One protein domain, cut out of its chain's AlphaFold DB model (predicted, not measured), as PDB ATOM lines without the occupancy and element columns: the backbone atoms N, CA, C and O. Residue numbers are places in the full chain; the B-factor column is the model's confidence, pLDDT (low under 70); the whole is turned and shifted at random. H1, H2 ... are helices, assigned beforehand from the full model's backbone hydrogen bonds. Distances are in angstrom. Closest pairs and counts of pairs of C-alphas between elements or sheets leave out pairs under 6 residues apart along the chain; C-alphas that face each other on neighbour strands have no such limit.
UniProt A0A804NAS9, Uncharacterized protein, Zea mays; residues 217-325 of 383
ATOM      1  N   ARG A 217     -52.779  35.551 -19.705       62.91
ATOM      2  CA  ARG A 217     -53.959  35.370 -20.539       62.91
ATOM      3  C   ARG A 217     -55.278  35.440 -19.764       62.91
ATOM      4  O   ARG A 217     -56.259  35.902 -20.322       62.91
ATOM      5  N   LEU A 218     -55.336  34.966 -18.517       69.62
ATOM      6  CA  LEU A 218     -56.604  34.935 -17.771       69.62
ATOM      7  C   LEU A 218     -57.134  36.351 -17.502       69.62
ATOM      8  O   LEU A 218     -58.324  36.591 -17.666       69.62
ATOM      9  N   GLN A 219     -56.241  37.295 -17.195       70.25
ATOM     10  CA  GLN A 219     -56.590  38.711 -17.047       70.25
ATOM     11  C   GLN A 219     -57.039  39.324 -18.382       70.25
ATOM     12  O   GLN A 219     -58.013  40.065 -18.414       70.25
ATOM     13  N   LEU A 220     -56.390  38.961 -19.495       73.94
ATOM     14  CA  LEU A 220     -56.789  39.417 -20.831       73.94
ATOM     15  C   LEU A 220     -58.123  38.830 -21.298       73.94
ATOM     16  O   LEU A 220     -58.874  39.520 -21.969       73.94
ATOM     17  N   VAL A 221     -58.422  37.572 -20.964       76.12
ATOM     18  CA  VAL A 221     -59.725  36.946 -21.256       76.12
ATOM     19  C   VAL A 221     -60.833  37.673 -20.496       76.12
ATOM     20  O   VAL A 221     -61.889  37.923 -21.063       76.12
ATOM     21  N   GLU A 222     -60.598  38.038 -19.235       81.38
ATOM     22  CA  GLU A 222     -61.592  38.768 -18.445       81.38
ATOM     23  C   GLU A 222     -61.780  40.208 -18.940       81.38
ATOM     24  O   GLU A 222     -62.912  40.660 -19.089       81.38
ATOM     25  N   LEU A 223     -60.692  40.894 -19.302       82.44
ATOM     26  CA  LEU A 223     -60.758  42.226 -19.907       82.44
ATOM     27  C   LEU A 223     -61.444  42.198 -21.286       82.44
ATOM     28  O   LEU A 223     -62.247  43.074 -21.586       82.44
ATOM     29  N   ALA A 224     -61.196  41.167 -22.101       83.12
ATOM     30  CA  ALA A 224     -61.833  40.985 -23.408       83.12
ATOM     31  C   ALA A 224     -63.349  40.773 -23.306       83.12
ATOM     32  O   ALA A 224     -64.089  41.248 -24.159       83.12
ATOM     33  N   LYS A 225     -63.839  40.104 -22.252       85.94
ATOM     34  CA  LYS A 225     -65.288  39.998 -22.000       85.94
ATOM     35  C   LYS A 225     -65.926  41.359 -21.715       85.94
ATOM     36  O   LYS A 225     -67.082  41.560 -22.067       85.94
ATOM     37  N   GLN A 226     -65.193  42.261 -21.061       87.12
ATOM     38  CA  GLN A 226     -65.674  43.605 -20.720       87.12
ATOM     39  C   GLN A 226     -65.585  44.568 -21.910       87.12
ATOM     40  O   GLN A 226     -66.440  45.436 -22.053       87.12
ATOM     41  N   TYR A 227     -64.582  44.395 -22.776       86.50
ATOM     42  CA  TYR A 227     -64.327  45.251 -23.937       86.50
ATOM     43  C   TYR A 227     -64.175  44.430 -25.234       86.50
ATOM     44  O   TYR A 227     -63.100  44.445 -25.845       86.50
ATOM     45  N   PRO A 228     -65.228  43.716 -25.676       83.94
ATOM     46  CA  PRO A 228     -65.143  42.774 -26.797       83.94
ATOM     47  C   PRO A 228     -64.811  43.441 -28.138       83.94
ATOM     48  O   PRO A 228     -64.181  42.814 -28.985       83.94
ATOM     49  N   ASP A 229     -65.162  44.718 -28.308       84.25
ATOM     50  CA  ASP A 229     -64.868  45.480 -29.530       84.25
ATOM     51  C   ASP A 229     -63.425  46.012 -29.577       84.25
ATOM     52  O   ASP A 229     -62.942  46.407 -30.638       84.25
ATOM     53  N   LYS A 230     -62.726  46.035 -28.431       82.62
ATOM     54  CA  LYS A 230     -61.375  46.609 -28.289       82.62
ATOM     55  C   LYS A 230     -60.286  45.558 -28.087       82.62
ATOM     56  O   LYS A 230     -59.126  45.808 -28.411       82.62
ATOM     57  N   LEU A 231     -60.630  44.399 -27.525       81.25
ATOM     58  CA  LEU A 231     -59.670  43.357 -27.183       81.25
ATOM     59  C   LEU A 231     -60.205  41.969 -27.526       81.25
ATOM     60  O   LEU A 231     -61.116  41.452 -26.884       81.25
ATOM     61  N   GLU A 232     -59.537  41.312 -28.469       80.38
ATOM     62  CA  GLU A 232     -59.811  39.923 -28.808       80.38
ATOM     63  C   GLU A 232     -58.882  38.972 -28.032       80.38
ATOM     64  O   GLU A 232     -57.676  38.899 -28.270       80.38
ATOM     65  N   SER A 233     -59.448  38.211 -27.088       73.62
ATOM     66  CA  SER A 233     -58.735  37.172 -26.330       73.62
ATOM     67  C   SER A 233     -59.626  35.936 -26.132       73.62
ATOM     68  O   SER A 233     -60.096  35.666 -25.023       73.62
ATOM     69  N   PRO A 234     -59.912  35.168 -27.202       68.94
ATOM     70  CA  PRO A 234     -60.814  34.022 -27.127       68.94
ATOM     71  C   PRO A 234     -60.227  32.913 -26.252       68.94
ATOM     72  O   PRO A 234     -59.010  32.805 -26.076       68.94
ATOM     73  N   GLU A 235     -61.057  32.009 -25.732       63.62
ATOM     74  CA  GLU A 235     -60.563  30.789 -25.091       63.62
ATOM     75  C   GLU A 235     -60.013  29.793 -26.128       63.62
ATOM     76  O   GLU A 235     -60.701  28.892 -26.595       63.62
ATOM     77  N   LEU A 236     -58.725  29.906 -26.460       63.00
ATOM     78  CA  LEU A 236     -58.042  28.942 -27.325       63.00
ATOM     79  C   LEU A 236     -57.930  27.597 -26.599       63.00
ATOM     80  O   LEU A 236     -57.287  27.496 -25.543       63.00
ATOM     81  N   LYS A 237     -58.518  26.556 -27.192       61.91
ATOM     82  CA  LYS A 237     -58.211  25.162 -26.861       61.91
ATOM     83  C   LYS A 237     -56.904  24.779 -27.559       61.91
ATOM     84  O   LYS A 237     -56.718  25.044 -28.742       61.91
ATOM     85  N   LEU A 238     -55.980  24.171 -26.815       56.19
ATOM     86  CA  LEU A 238     -54.662  23.770 -27.334       56.19
ATOM     87  C   LEU A 238     -54.709  22.437 -28.105       56.19
ATOM     88  O   LEU A 238     -53.794  22.127 -28.868       56.19
ATOM     89  N   SER A 239     -55.777  21.663 -27.916       53.69
ATOM     90  CA  SER A 239     -56.026  20.364 -28.539       53.69
ATOM     91  C   SER A 239     -57.533  20.116 -28.691       53.69
ATOM     92  O   SER A 239     -58.353  20.820 -28.099       53.69
ATOM     93  N   GLY A 240     -57.888  19.101 -29.482       65.88
ATOM     94  CA  GLY A 240     -59.275  18.704 -29.727       65.88
ATOM     95  C   GLY A 240     -59.936  19.436 -30.904       65.88
ATOM     96  O   GLY A 240     -59.313  20.295 -31.528       65.88
ATOM     97  N   PRO A 241     -61.199  19.094 -31.214       66.81
ATOM     98  CA  PRO A 241     -61.928  19.610 -32.380       66.81
ATOM     99  C   PRO A 241     -62.193  21.121 -32.317       66.81
ATOM    100  O   PRO A 241     -62.400  21.748 -33.345       66.81
ATOM    101  N   ASN A 242     -62.115  21.711 -31.122       65.50
ATOM    102  CA  ASN A 242     -62.326  23.139 -30.880       65.50
ATOM    103  C   ASN A 242     -61.011  23.945 -30.892       65.50
ATOM    104  O   ASN A 242     -60.978  25.093 -30.445       65.50
ATOM    105  N   LYS A 243     -59.894  23.338 -31.320       67.44
ATOM    106  CA  LYS A 243     -58.641  24.063 -31.553       67.44
ATOM    107  C   LYS A 243     -58.821  24.942 -32.788       67.44
ATOM    108  O   LYS A 243     -59.085  24.428 -33.868       67.44
ATOM    109  N   LEU A 244     -58.593  26.242 -32.622       67.12
ATOM    110  CA  LEU A 244     -58.602  27.206 -33.719       67.12
ATOM    111  C   LEU A 244     -57.623  26.772 -34.820       67.12
ATOM    112  O   LEU A 244     -56.432  26.545 -34.574       67.12
ATOM    113  N   GLY A 245     -58.152  26.610 -36.034       63.22
ATOM    114  CA  GLY A 245     -57.359  26.243 -37.201       63.22
ATOM    115  C   GLY A 245     -56.459  27.395 -37.653       63.22
ATOM    116  O   GLY A 245     -56.710  28.558 -37.346       63.22
ATOM    117  N   ARG A 246     -55.418  27.100 -38.443       59.00
ATOM    118  CA  ARG A 246     -54.457  28.115 -38.928       59.00
ATOM    119  C   ARG A 246     -55.128  29.279 -39.673       59.00
ATOM    120  O   ARG A 246     -54.736  30.427 -39.499       59.00
ATOM    121  N   ILE A 247     -56.126  28.974 -40.506       67.69
ATOM    122  CA  ILE A 247     -56.856  29.969 -41.310       67.69
ATOM    123  C   ILE A 247     -57.731  30.854 -40.420       67.69
ATOM    124  O   ILE A 247     -57.760  32.065 -40.610       67.69
ATOM    125  N   GLU A 248     -58.435  30.266 -39.455       68.31
ATOM    126  CA  GLU A 248     -59.254  31.030 -38.512       68.31
ATOM    127  C   GLU A 248     -58.374  31.918 -37.638       68.31
ATOM    128  O   GLU A 248     -58.609  33.118 -37.571       68.31
ATOM    129  N   TYR A 249     -57.291  31.375 -37.076       67.50
ATOM    130  CA  TYR A 249     -56.324  32.143 -36.293       67.50
ATOM    131  C   TYR A 249     -55.795  33.369 -37.056       67.50
ATOM    132  O   TYR A 249     -55.763  34.473 -36.518       67.50
ATOM    133  N   PHE A 250     -55.465  33.207 -38.342       63.34
ATOM    134  CA  PHE A 250     -55.068  34.327 -39.198       63.34
ATOM    135  C   PHE A 250     -56.188  35.364 -39.382       63.34
ATOM    136  O   PHE A 250     -55.921  36.562 -39.354       63.34
ATOM    137  N   LYS A 251     -57.444  34.934 -39.553       70.06
ATOM    138  CA  LYS A 251     -58.588  35.852 -39.690       70.06
ATOM    139  C   LYS A 251     -58.822  36.700 -38.439       70.06
ATOM    140  O   LYS A 251     -59.224  37.848 -38.600       70.06
ATOM    141  N   HIS A 252     -58.554  36.155 -37.255       71.44
ATOM    142  CA  HIS A 252     -58.642  36.886 -35.988       71.44
ATOM    143  C   HIS A 252     -57.499  37.905 -35.845       71.44
ATOM    144  O   HIS A 252     -57.720  39.058 -35.503       71.44
ATOM    145  N   LEU A 253     -56.266  37.531 -36.208       70.69
ATOM    146  CA  LEU A 253     -55.109  38.415 -36.020       70.69
ATOM    147  C   LEU A 253     -54.888  39.460 -37.118       70.69
ATOM    148  O   LEU A 253     -54.229  40.463 -36.861       70.69
ATOM    149  N   ARG A 254     -55.390  39.250 -38.341       65.31
ATOM    150  CA  ARG A 254     -55.034  40.088 -39.507       65.31
ATOM    151  C   ARG A 254     -55.352  41.581 -39.357       65.31
ATOM    152  O   ARG A 254     -54.756  42.376 -40.070       65.31
ATOM    153  N   ASN A 255     -56.287  41.938 -38.475       71.94
ATOM    154  CA  ASN A 255     -56.720  43.319 -38.246       71.94
ATOM    155  C   ASN A 255     -56.223  43.883 -36.903       71.94
ATOM    156  O   ASN A 255     -56.542  45.020 -36.564       71.94
ATOM    157  N   ALA A 256     -55.476  43.102 -36.120       79.69
ATOM    158  CA  ALA A 256     -54.977  43.545 -34.828       79.69
ATOM    159  C   ALA A 256     -53.821  44.541 -35.016       79.69
ATOM    160  O   ALA A 256     -52.811  44.207 -35.635       79.69
ATOM    161  N   LYS A 257     -53.947  45.744 -34.439       80.94
ATOM    162  CA  LYS A 257     -52.862  46.745 -34.403       80.94
ATOM    163  C   LYS A 257     -51.733  46.338 -33.448       80.94
ATOM    164  O   LYS A 257     -50.565  46.597 -33.711       80.94
ATOM    165  N   PHE A 258     -52.082  45.646 -32.363       84.38
ATOM    166  CA  PHE A 258     -51.138  45.146 -31.368       84.38
ATOM    167  C   PHE A 258     -51.410  43.675 -31.056       84.38
ATOM    168  O   PHE A 258     -52.557  43.268 -30.879       84.38
ATOM    169  N   CYS A 259     -50.345  42.882 -30.932       79.06
ATOM    170  CA  CYS A 259     -50.421  41.524 -30.403       79.06
ATOM    171  C   CYS A 259     -49.911  41.521 -28.962       79.06
ATOM    172  O   CYS A 259     -48.741  41.808 -28.703       79.06
ATOM    173  N   LEU A 260     -50.779  41.165 -28.018       76.56
ATOM    174  CA  LEU A 260     -50.382  41.049 -26.621       76.56
ATOM    175  C   LEU A 260     -49.576  39.769 -26.409       76.56
ATOM    176  O   LEU A 260     -49.964  38.686 -26.837       76.56
ATOM    177  N   ALA A 261     -48.442  39.912 -25.731       72.50
ATOM    178  CA  ALA A 261     -47.519  38.823 -25.450       72.50
ATOM    179  C   ALA A 261     -47.251  38.759 -23.933       72.50
ATOM    180  O   ALA A 261     -46.169  39.138 -23.470       72.50
ATOM    181  N   PRO A 262     -48.242  38.355 -23.117       64.31
ATOM    182  CA  PRO A 262     -48.114  38.359 -21.670       64.31
ATOM    183  C   PRO A 262     -47.024  37.403 -21.185       64.31
ATOM    184  O   PRO A 262     -46.787  36.309 -21.710       64.31
ATOM    185  N   ARG A 263     -46.360  37.825 -20.109       55.88
ATOM    186  CA  ARG A 263     -45.286  37.064 -19.476       55.88
ATOM    187  C   ARG A 263     -45.779  35.670 -19.074       55.88
ATOM    188  O   ARG A 263     -46.800  35.530 -18.404       55.88
ATOM    189  N   GLY A 264     -45.020  34.648 -19.464       48.19
ATOM    190  CA  GLY A 264     -45.317  33.255 -19.127       48.19
ATOM    191  C   GLY A 264     -46.452  32.616 -19.936       48.19
ATOM    192  O   GLY A 264     -46.813  31.485 -19.630       48.19
ATOM    193  N   GLU A 265     -47.015  33.285 -20.954       49.38
ATOM    194  CA  GLU A 265     -48.015  32.659 -21.839       49.38
ATOM    195  C   GLU A 265     -47.399  31.696 -22.851       49.38
ATOM    196  O   GLU A 265     -48.018  30.708 -23.219       49.38
ATOM    197  N   SER A 266     -46.154  31.902 -23.249       47.06
ATOM    198  CA  SER A 266     -45.384  30.830 -23.854       47.06
ATOM    199  C   SER A 266     -43.969  30.897 -23.316       47.06
ATOM    200  O   SER A 266     -43.455  31.979 -23.008       47.06
ATOM    201  N   SER A 267     -43.323  29.736 -23.207       38.59
ATOM    202  CA  SER A 267     -41.874  29.704 -23.050       38.59
ATOM    203  C   SER A 267     -41.240  30.615 -24.107       38.59
ATOM    204  O   SER A 267     -40.376  31.416 -23.777       38.59
ATOM    205  N   TRP A 268     -41.770  30.595 -25.333       44.66
ATOM    206  CA  TRP A 268     -41.354  31.420 -26.465       44.66
ATOM    207  C   TRP A 268     -41.483  32.926 -26.265       44.66
ATOM    208  O   TRP A 268     -40.614  33.618 -26.746       44.66
ATOM    209  N   THR A 269     -42.466  33.465 -25.549       45.75
ATOM    210  CA  THR A 269     -42.606  34.919 -25.357       45.75
ATOM    211  C   THR A 269     -41.538  35.437 -24.407       45.75
ATOM    212  O   THR A 269     -40.857  36.412 -24.710       45.75
ATOM    213  N   LEU A 270     -41.328  34.745 -23.280       41.59
ATOM    214  CA  LEU A 270     -40.222  35.067 -22.379       41.59
ATOM    215  C   LEU A 270     -38.879  34.920 -23.121       41.59
ATOM    216  O   LEU A 270     -38.035  35.798 -23.020       41.59
ATOM    217  N   ARG A 271     -38.733  33.864 -23.933       48.19
ATOM    218  CA  ARG A 271     -37.500  33.502 -24.657       48.19
ATOM    219  C   ARG A 271     -37.223  34.345 -25.908       48.19
ATOM    220  O   ARG A 271     -36.067  34.598 -26.218       48.19
ATOM    221  N   PHE A 272     -38.265  34.822 -26.586       52.34
ATOM    222  CA  PHE A 272     -38.231  35.804 -27.673       52.34
ATOM    223  C   PHE A 272     -37.711  37.117 -27.114       52.34
ATOM    224  O   PHE A 272     -36.710  37.626 -27.607       52.34
ATOM    225  N   TYR A 273     -38.286  37.581 -25.996       52.09
ATOM    226  CA  TYR A 273     -37.785  38.781 -25.345       52.09
ATOM    227  C   TYR A 273     -36.369  38.602 -24.772       52.09
ATOM    228  O   TYR A 273     -35.543  39.499 -24.905       52.09
ATOM    229  N   GLU A 274     -36.043  37.433 -24.209       45.59
ATOM    230  CA  GLU A 274     -34.696  37.089 -23.722       45.59
ATOM    231  C   GLU A 274     -33.638  36.984 -24.821       45.59
ATOM    232  O   GLU A 274     -32.498  37.360 -24.560       45.59
ATOM    233  N   SER A 275     -33.991  36.565 -26.042       48.84
ATOM    234  CA  SER A 275     -33.067  36.586 -27.185       48.84
ATOM    235  C   SER A 275     -32.556  38.000 -27.502       48.84
ATOM    236  O   SER A 275     -31.409  38.147 -27.915       48.84
ATOM    237  N   PHE A 276     -33.337  39.045 -27.189       50.88
ATOM    238  CA  PHE A 276     -32.900  40.440 -27.299       50.88
ATOM    239  C   PHE A 276     -31.945  40.875 -26.177       50.88
ATOM    240  O   PHE A 276     -31.094  41.737 -26.383       50.88
ATOM    241  N   PHE A 277     -32.056  40.281 -24.981       41.56
ATOM    242  CA  PHE A 277     -31.269  40.673 -23.803       41.56
ATOM    243  C   PHE A 277     -29.818  40.169 -23.828       41.56
ATOM    244  O   PHE A 277     -29.014  40.605 -23.008       41.56
ATOM    245  N   VAL A 278     -29.456  39.277 -24.759       48.66
ATOM    246  CA  VAL A 278     -28.082  38.750 -24.893       48.66
ATOM    247  C   VAL A 278     -27.185  39.656 -25.768       48.66
ATOM    248  O   VAL A 278     -26.065  39.276 -26.094       48.66
ATOM    249  N   ASN A 279     -27.642  40.892 -26.027       49.62
ATOM    250  CA  ASN A 279     -27.021  41.967 -26.811       49.62
ATOM    251  C   ASN A 279     -27.061  41.737 -28.327       49.62
ATOM    252  O   ASN A 279     -26.445  40.786 -28.797       49.62
ATOM    253  N   VAL A 280     -27.755  42.636 -29.054       54.62
ATOM    254  CA  VAL A 280     -27.462  43.161 -30.421       54.62
ATOM    255  C   VAL A 280     -28.692  43.857 -31.051       54.62
ATOM    256  O   VAL A 280     -28.520  44.636 -31.979       54.62
ATOM    257  N   ILE A 281     -29.921  43.650 -30.552       60.09
ATOM    258  CA  ILE A 281     -31.146  44.160 -31.204       60.09
ATOM    259  C   ILE A 281     -31.917  45.102 -30.270       60.09
ATOM    260  O   ILE A 281     -32.375  44.676 -29.207       60.09
ATOM    261  N   ASP A 282     -32.086  46.362 -30.681       66.69
ATOM    262  CA  ASP A 282     -32.996  47.302 -30.024       66.69
ATOM    263  C   ASP A 282     -34.435  47.046 -30.484       66.69
ATOM    264  O   ASP A 282     -34.817  47.313 -31.618       66.69
ATOM    265  N   TYR A 283     -35.232  46.472 -29.590       72.19
ATOM    266  CA  TYR A 283     -36.621  46.099 -29.841       72.19
ATOM    267  C   TYR A 283     -37.614  47.090 -29.220       72.19
ATOM    268  O   TYR A 283     -38.828  46.868 -29.295       72.19
ATOM    269  N   SER A 284     -37.122  48.170 -28.600       77.94
ATOM    270  CA  SER A 284     -37.978  49.254 -28.101       77.94
ATOM    271  C   SER A 284     -38.733  49.948 -29.239       77.94
ATOM    272  O   SER A 284     -39.848  50.423 -29.044       77.94
ATOM    273  N   GLU A 285     -38.184  49.880 -30.451       82.94
ATOM    274  CA  GLU A 285     -38.788  50.419 -31.667       82.94
ATOM    275  C   GLU A 285     -39.949  49.587 -32.234       82.94
ATOM    276  O   GLU A 285     -40.668  50.067 -33.106       82.94
ATOM    277  N   ILE A 286     -40.160  48.354 -31.756       81.94
ATOM    278  CA  ILE A 286     -41.225  47.461 -32.267       81.94
ATOM    279  C   ILE A 286     -42.096  46.839 -31.182       81.94
ATOM    280  O   ILE A 286     -42.980  46.036 -31.475       81.94
ATOM    281  N   SER A 287     -41.817  47.127 -29.914       85.69
ATOM    282  CA  SER A 287     -42.521  46.504 -28.803       85.69
ATOM    283  C   SER A 287     -42.719  47.473 -27.654       85.69
ATOM    284  O   SER A 287     -41.905  48.354 -27.392       85.69
ATOM    285  N   ILE A 288     -43.803  47.247 -26.924       86.56
ATOM    286  CA  ILE A 288     -44.187  48.043 -25.769       86.56
ATOM    287  C   ILE A 288     -44.087  47.147 -24.544       86.56
ATOM    288  O   ILE A 288     -44.703  46.080 -24.474       86.56
ATOM    289  N   LYS A 289     -43.327  47.591 -23.543       83.69
ATOM    290  CA  LYS A 289     -43.301  46.931 -22.237       83.69
ATOM    291  C   LYS A 289     -44.419  47.479 -21.366       83.69
ATOM    292  O   LYS A 289     -44.401  48.651 -21.009       83.69
ATOM    293  N   TRP A 290     -45.334  46.604 -20.963       82.69
ATOM    294  CA  TRP A 290     -46.421  46.944 -20.051       82.69
ATOM    295  C   TRP A 290     -46.326  46.155 -18.733       82.69
ATOM    296  O   TRP A 290     -46.095  44.939 -18.771       82.69
ATOM    297  N   PRO A 291     -46.497  46.790 -17.557       80.88
ATOM    298  CA  PRO A 291     -46.501  46.085 -16.278       80.88
ATOM    299  C   PRO A 291     -47.683  45.114 -16.170       80.88
ATOM    300  O   PRO A 291     -48.840  45.515 -16.251       80.88
ATOM    301  N   SER A 292     -47.412  43.833 -15.896       71.75
ATOM    302  CA  SER A 292     -48.473  42.822 -15.746       71.75
ATOM    303  C   SER A 292     -49.416  43.093 -14.568       71.75
ATOM    304  O   SER A 292     -50.538  42.608 -14.560       71.75
ATOM    305  N   SER A 293     -48.978  43.867 -13.570       76.75
ATOM    306  CA  SER A 293     -49.817  44.311 -12.449       76.75
ATOM    307  C   SER A 293     -50.831  45.396 -12.825       76.75
ATOM    308  O   SER A 293     -51.693  45.706 -12.013       76.75
ATOM    309  N   ARG A 294     -50.733  45.976 -14.029       83.50
ATOM    310  CA  ARG A 294     -51.606  47.049 -14.532       83.50
ATOM    311  C   ARG A 294     -52.421  46.607 -15.750       83.50
ATOM    312  O   ARG A 294     -52.681  47.403 -16.646       83.50
ATOM    313  N   ILE A 295     -52.749  45.321 -15.854       83.44
ATOM    314  CA  ILE A 295     -53.630  44.830 -16.919       83.44
ATOM    315  C   ILE A 295     -55.073  45.172 -16.524       83.44
ATOM    316  O   ILE A 295     -55.644  44.525 -15.650       83.44
ATOM    317  N   GLY A 296     -55.617  46.207 -17.161       86.69
ATOM    318  CA  GLY A 296     -56.933  46.798 -16.909       86.69
ATOM    319  C   GLY A 296     -57.302  47.789 -18.024       86.69
ATOM    320  O   GLY A 296     -56.608  47.818 -19.046       86.69
ATOM    321  N   PRO A 297     -58.367  48.595 -17.864       90.69
ATOM    322  CA  PRO A 297     -58.758  49.620 -18.838       90.69
ATOM    323  C   PRO A 297     -57.618  50.574 -19.223       90.69
ATOM    324  O   PRO A 297     -57.512  50.960 -20.383       90.69
ATOM    325  N   GLU A 298     -56.690  50.850 -18.304       92.31
ATOM    326  CA  GLU A 298     -55.538  51.729 -18.524       92.31
ATOM    327  C   GLU A 298     -54.590  51.208 -19.616       92.31
ATOM    328  O   GLU A 298     -53.898  51.992 -20.261       92.31
ATOM    329  N   LEU A 299     -54.534  49.885 -19.829       90.44
ATOM    330  CA  LEU A 299     -53.794  49.299 -20.951       90.44
ATOM    331  C   LEU A 299     -54.461  49.660 -22.279       90.44
ATOM    332  O   LEU A 299     -53.766  49.991 -23.235       90.44
ATOM    333  N   LEU A 300     -55.791  49.574 -22.345       91.00
ATOM    334  CA  LEU A 300     -56.541  49.885 -23.560       91.00
ATOM    335  C   LEU A 300     -56.436  51.376 -23.871       91.00
ATOM    336  O   LEU A 300     -56.080  51.722 -24.990       91.00
ATOM    337  N   GLU A 301     -56.626  52.234 -22.868       92.88
ATOM    338  CA  GLU A 301     -56.442  53.685 -22.994       92.88
ATOM    339  C   GLU A 301     -55.029  54.039 -23.472       92.88
ATOM    340  O   GLU A 301     -54.858  54.869 -24.362       92.88
ATOM    341  N   TYR A 302     -54.003  53.375 -22.929       94.56
ATOM    342  CA  TYR A 302     -52.631  53.587 -23.374       94.56
ATOM    343  C   TYR A 302     -52.432  53.168 -24.833       94.56
ATOM    344  O   TYR A 302     -51.866  53.935 -25.605       94.56
ATOM    345  N   LEU A 303     -52.896  51.980 -25.234       92.56
ATOM    346  CA  LEU A 303     -52.751  51.518 -26.617       92.56
ATOM    347  C   LEU A 303     -53.541  52.390 -27.606       92.56
ATOM    348  O   LEU A 303     -53.056  52.631 -28.707       92.56
ATOM    349  N   GLU A 304     -54.713  52.893 -27.210       91.75
ATOM    350  CA  GLU A 304     -55.524  53.840 -27.991       91.75
ATOM    351  C   GLU A 304     -54.882  55.227 -28.099       91.75
ATOM    352  O   GLU A 304     -55.120  55.935 -29.073       91.75
ATOM    353  N   SER A 305     -54.051  55.616 -27.126       95.12
ATOM    354  CA  SER A 305     -53.341  56.902 -27.147       95.12
ATOM    355  C   SER A 305     -52.177  56.950 -28.144       95.12
ATOM    356  O   SER A 305     -51.646  58.026 -28.422       95.12
ATOM    357  N   ILE A 306     -51.755  55.797 -28.672       94.19
ATOM    358  CA  ILE A 306     -50.679  55.708 -29.659       94.19
ATOM    359  C   ILE A 306     -51.247  56.087 -31.026       94.19
ATOM    360  O   ILE A 306     -52.184  55.456 -31.510       94.19
ATOM    361  N   SER A 307     -50.663  57.110 -31.651       95.81
ATOM    362  CA  SER A 307     -51.106  57.579 -32.963       95.81
ATOM    363  C   SER A 307     -50.867  56.536 -34.059       95.81
ATOM    364  O   SER A 307     -49.935  55.728 -33.980       95.81
ATOM    365  N   ASP A 308     -51.690  56.575 -35.108       92.31
ATOM    366  CA  ASP A 308     -51.558  55.663 -36.245       92.31
ATOM    367  C   ASP A 308     -50.205  55.835 -36.958       92.31
ATOM    368  O   ASP A 308     -49.620  54.845 -37.393       92.31
ATOM    369  N   GLU A 309     -49.640  57.049 -36.991       95.56
ATOM    370  CA  GLU A 309     -48.294  57.290 -37.528       95.56
ATOM    371  C   GLU A 309     -47.232  56.509 -36.749       95.56
ATOM    372  O   GLU A 309     -46.398  55.832 -37.351       95.56
ATOM    373  N   ARG A 310     -47.289  56.529 -35.408       93.88
ATOM    374  CA  ARG A 310     -46.338  55.765 -34.590       93.88
ATOM    375  C   ARG A 310     -46.524  54.259 -34.773       93.88
ATOM    376  O   ARG A 310     -45.541  53.520 -34.759       93.88
ATOM    377  N   ILE A 311     -47.757  53.790 -34.951       90.31
ATOM    378  CA  ILE A 311     -48.036  52.372 -35.226       90.31
ATOM    379  C   ILE A 311     -47.418  51.955 -36.564       90.31
ATOM    380  O   ILE A 311     -46.756  50.918 -36.629       90.31
ATOM    381  N   GLU A 312     -47.569  52.763 -37.614       89.00
ATOM    382  CA  GLU A 312     -46.961  52.488 -38.920       89.00
ATOM    383  C   GLU A 312     -45.427  52.507 -38.868       89.00
ATOM    384  O   GLU A 312     -44.790  51.630 -39.458       89.00
ATOM    385  N   GLU A 313     -44.814  53.415 -38.101       92.44
ATOM    386  CA  GLU A 313     -43.366  53.388 -37.837       92.44
ATOM    387  C   GLU A 313     -42.934  52.073 -37.172       92.44
ATOM    388  O   GLU A 313     -42.008  51.410 -37.645       92.44
ATOM    389  N   MET A 314     -43.632  51.649 -36.112       90.38
ATOM    390  CA  MET A 314     -43.345  50.387 -35.422       90.38
ATOM    391  C   MET A 314     -43.495  49.178 -36.357       90.38
ATOM    392  O   MET A 314     -42.686  48.247 -36.312       90.38
ATOM    393  N   ILE A 315     -44.505  49.179 -37.234       82.94
ATOM    394  CA  ILE A 315     -44.687  48.147 -38.265       82.94
ATOM    395  C   ILE A 315     -43.526  48.180 -39.267       82.94
ATOM    396  O   ILE A 315     -43.014  47.119 -39.634       82.94
ATOM    397  N   GLY A 316     -43.094  49.369 -39.695       83.94
ATOM    398  CA  GLY A 316     -41.939  49.582 -40.568       83.94
ATOM    399  C   GLY A 316     -40.664  48.975 -39.986       83.94
ATOM    400  O   GLY A 316     -40.079  48.074 -40.592       83.94
ATOM    401  N   HIS A 317     -40.311  49.354 -38.758       86.38
ATOM    402  CA  HIS A 317     -39.181  48.773 -38.028       86.38
ATOM    403  C   HIS A 317     -39.340  47.256 -37.834       86.38
ATOM    404  O   HIS A 317     -38.382  46.493 -37.970       86.38
ATOM    405  N   GLY A 318     -40.563  46.777 -37.588       79.62
ATOM    406  CA  GLY A 318     -40.868  45.349 -37.501       79.62
ATOM    407  C   GLY A 318     -40.566  44.596 -38.798       79.62
ATOM    408  O   GLY A 318     -40.042  43.479 -38.758       79.62
ATOM    409  N   ARG A 319     -40.846  45.203 -39.959       77.50
ATOM    410  CA  ARG A 319     -40.538  44.634 -41.283       77.50
ATOM    411  C   ARG A 319     -39.038  44.575 -41.550       77.50
ATOM    412  O   ARG A 319     -38.588  43.577 -42.108       77.50
ATOM    413  N   GLU A 320     -38.278  45.580 -41.129       77.75
ATOM    414  CA  GLU A 320     -36.814  45.581 -41.241       77.75
ATOM    415  C   GLU A 320     -36.194  44.512 -40.340       77.75
ATOM    416  O   GLU A 320     -35.410  43.666 -40.779       77.75
ATOM    417  N   MET A 321     -36.620  44.476 -39.078       78.06
ATOM    418  CA  MET A 321     -36.078  43.542 -38.102       78.06
ATOM    419  C   MET A 321     -36.487  42.098 -38.371       78.06
ATOM    420  O   MET A 321     -35.701  41.195 -38.084       78.06
ATOM    421  N   ARG A 322     -37.644  41.844 -39.002       76.94
ATOM    422  CA  ARG A 322     -38.095  40.503 -39.425       76.94
ATOM    423  C   ARG A 322     -36.982  39.679 -40.081       76.94
ATOM    424  O   ARG A 322     -36.949  38.459 -39.914       76.94
ATOM    425  N   CYS A 323     -36.065  40.319 -40.800       76.50
ATOM    426  CA  CYS A 323     -34.950  39.664 -41.470       76.50
ATOM    427  C   CYS A 323     -34.009  38.900 -40.533       76.50
ATOM    428  O   CYS A 323     -33.399  37.925 -40.962       76.50
ATOM    429  N   LEU A 324     -33.963  39.243 -39.246       75.44
ATOM    430  CA  LEU A 324     -33.202  38.507 -38.234       75.44
ATOM    431  C   LEU A 324     -33.865  37.173 -37.837       75.44
ATOM    432  O   LEU A 324     -33.203  36.329 -37.237       75.44
ATOM    433  N   TRP A 325     -35.133  36.943 -38.208       74.00
ATOM    434  CA  TRP A 325     -35.891  35.710 -37.927       74.00
ATOM    435  C   TRP A 325     -36.236  34.885 -39.170       74.00
ATOM    436  O   TRP A 325     -36.634  33.723 -39.057       74.00
TER     437      TRP A 325
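AT A GLANCE: This is residues 217 to 325 of the 383 residues of an uncharacterized protein of Zea mays (UniProt A0A804NAS9). Five separate helices stand round a middle through which a loop, residues 254 to 266, is threaded; H1 and H2 are at one end, H3 and H5 at the other, and H4 is on one side between them. No helix touches another, and the loops of residues 237 to 242 and 278 to 280, with the end of H3, stick out. The printed part has 109 residues with five named helices, H1 to H5 in chain order, and no named strand; the class is all helix, though under half of the residues, 54, are in named elements. It is compact, with a radius of gyration of the C-alphas of 15.1 A, and spans 40 by 32 by 27 A.

IN THESE COORDINATES: H1, residues 217 to 226, begins at C-alpha 217 (-53.959, 35.370, -20.539) and is 14.3 A long. H2 is residues 246 to 253. H3, residues 267 to 277, is 15.3 A long. H4 is residues 297 to 304. H5, residues 308 to 324, is 25.2 A long and ends at C-alpha 324 (-33.202, 38.507, -38.234).

HOW THE PARTS SIT: H1 and H4 are close but not clearly touching, their closest C-alphas, of Leu 223 and Pro 297, being 7.7 A apart. Their lines are about perpendicular, at 84 degrees. Among the pairs that are apart are H1 and H2, H3 and H5, and H4 and H5. In H1, H2 and H4 every O i to N i+4 pair is within hydrogen-bond range; in H3 5 of 7 are, in H5 11 of 13.

THE WHOLE: The C-alphas farthest apart, of Pro 241 and Asn 279, are 41.8 A apart. The printed part has no cut. H4 to H5 is a tight link; the other three are long. Mean pLDDT of the printed part is 73.2, and 41 residues are under 70, among them 234 to 250 and 262 to 282.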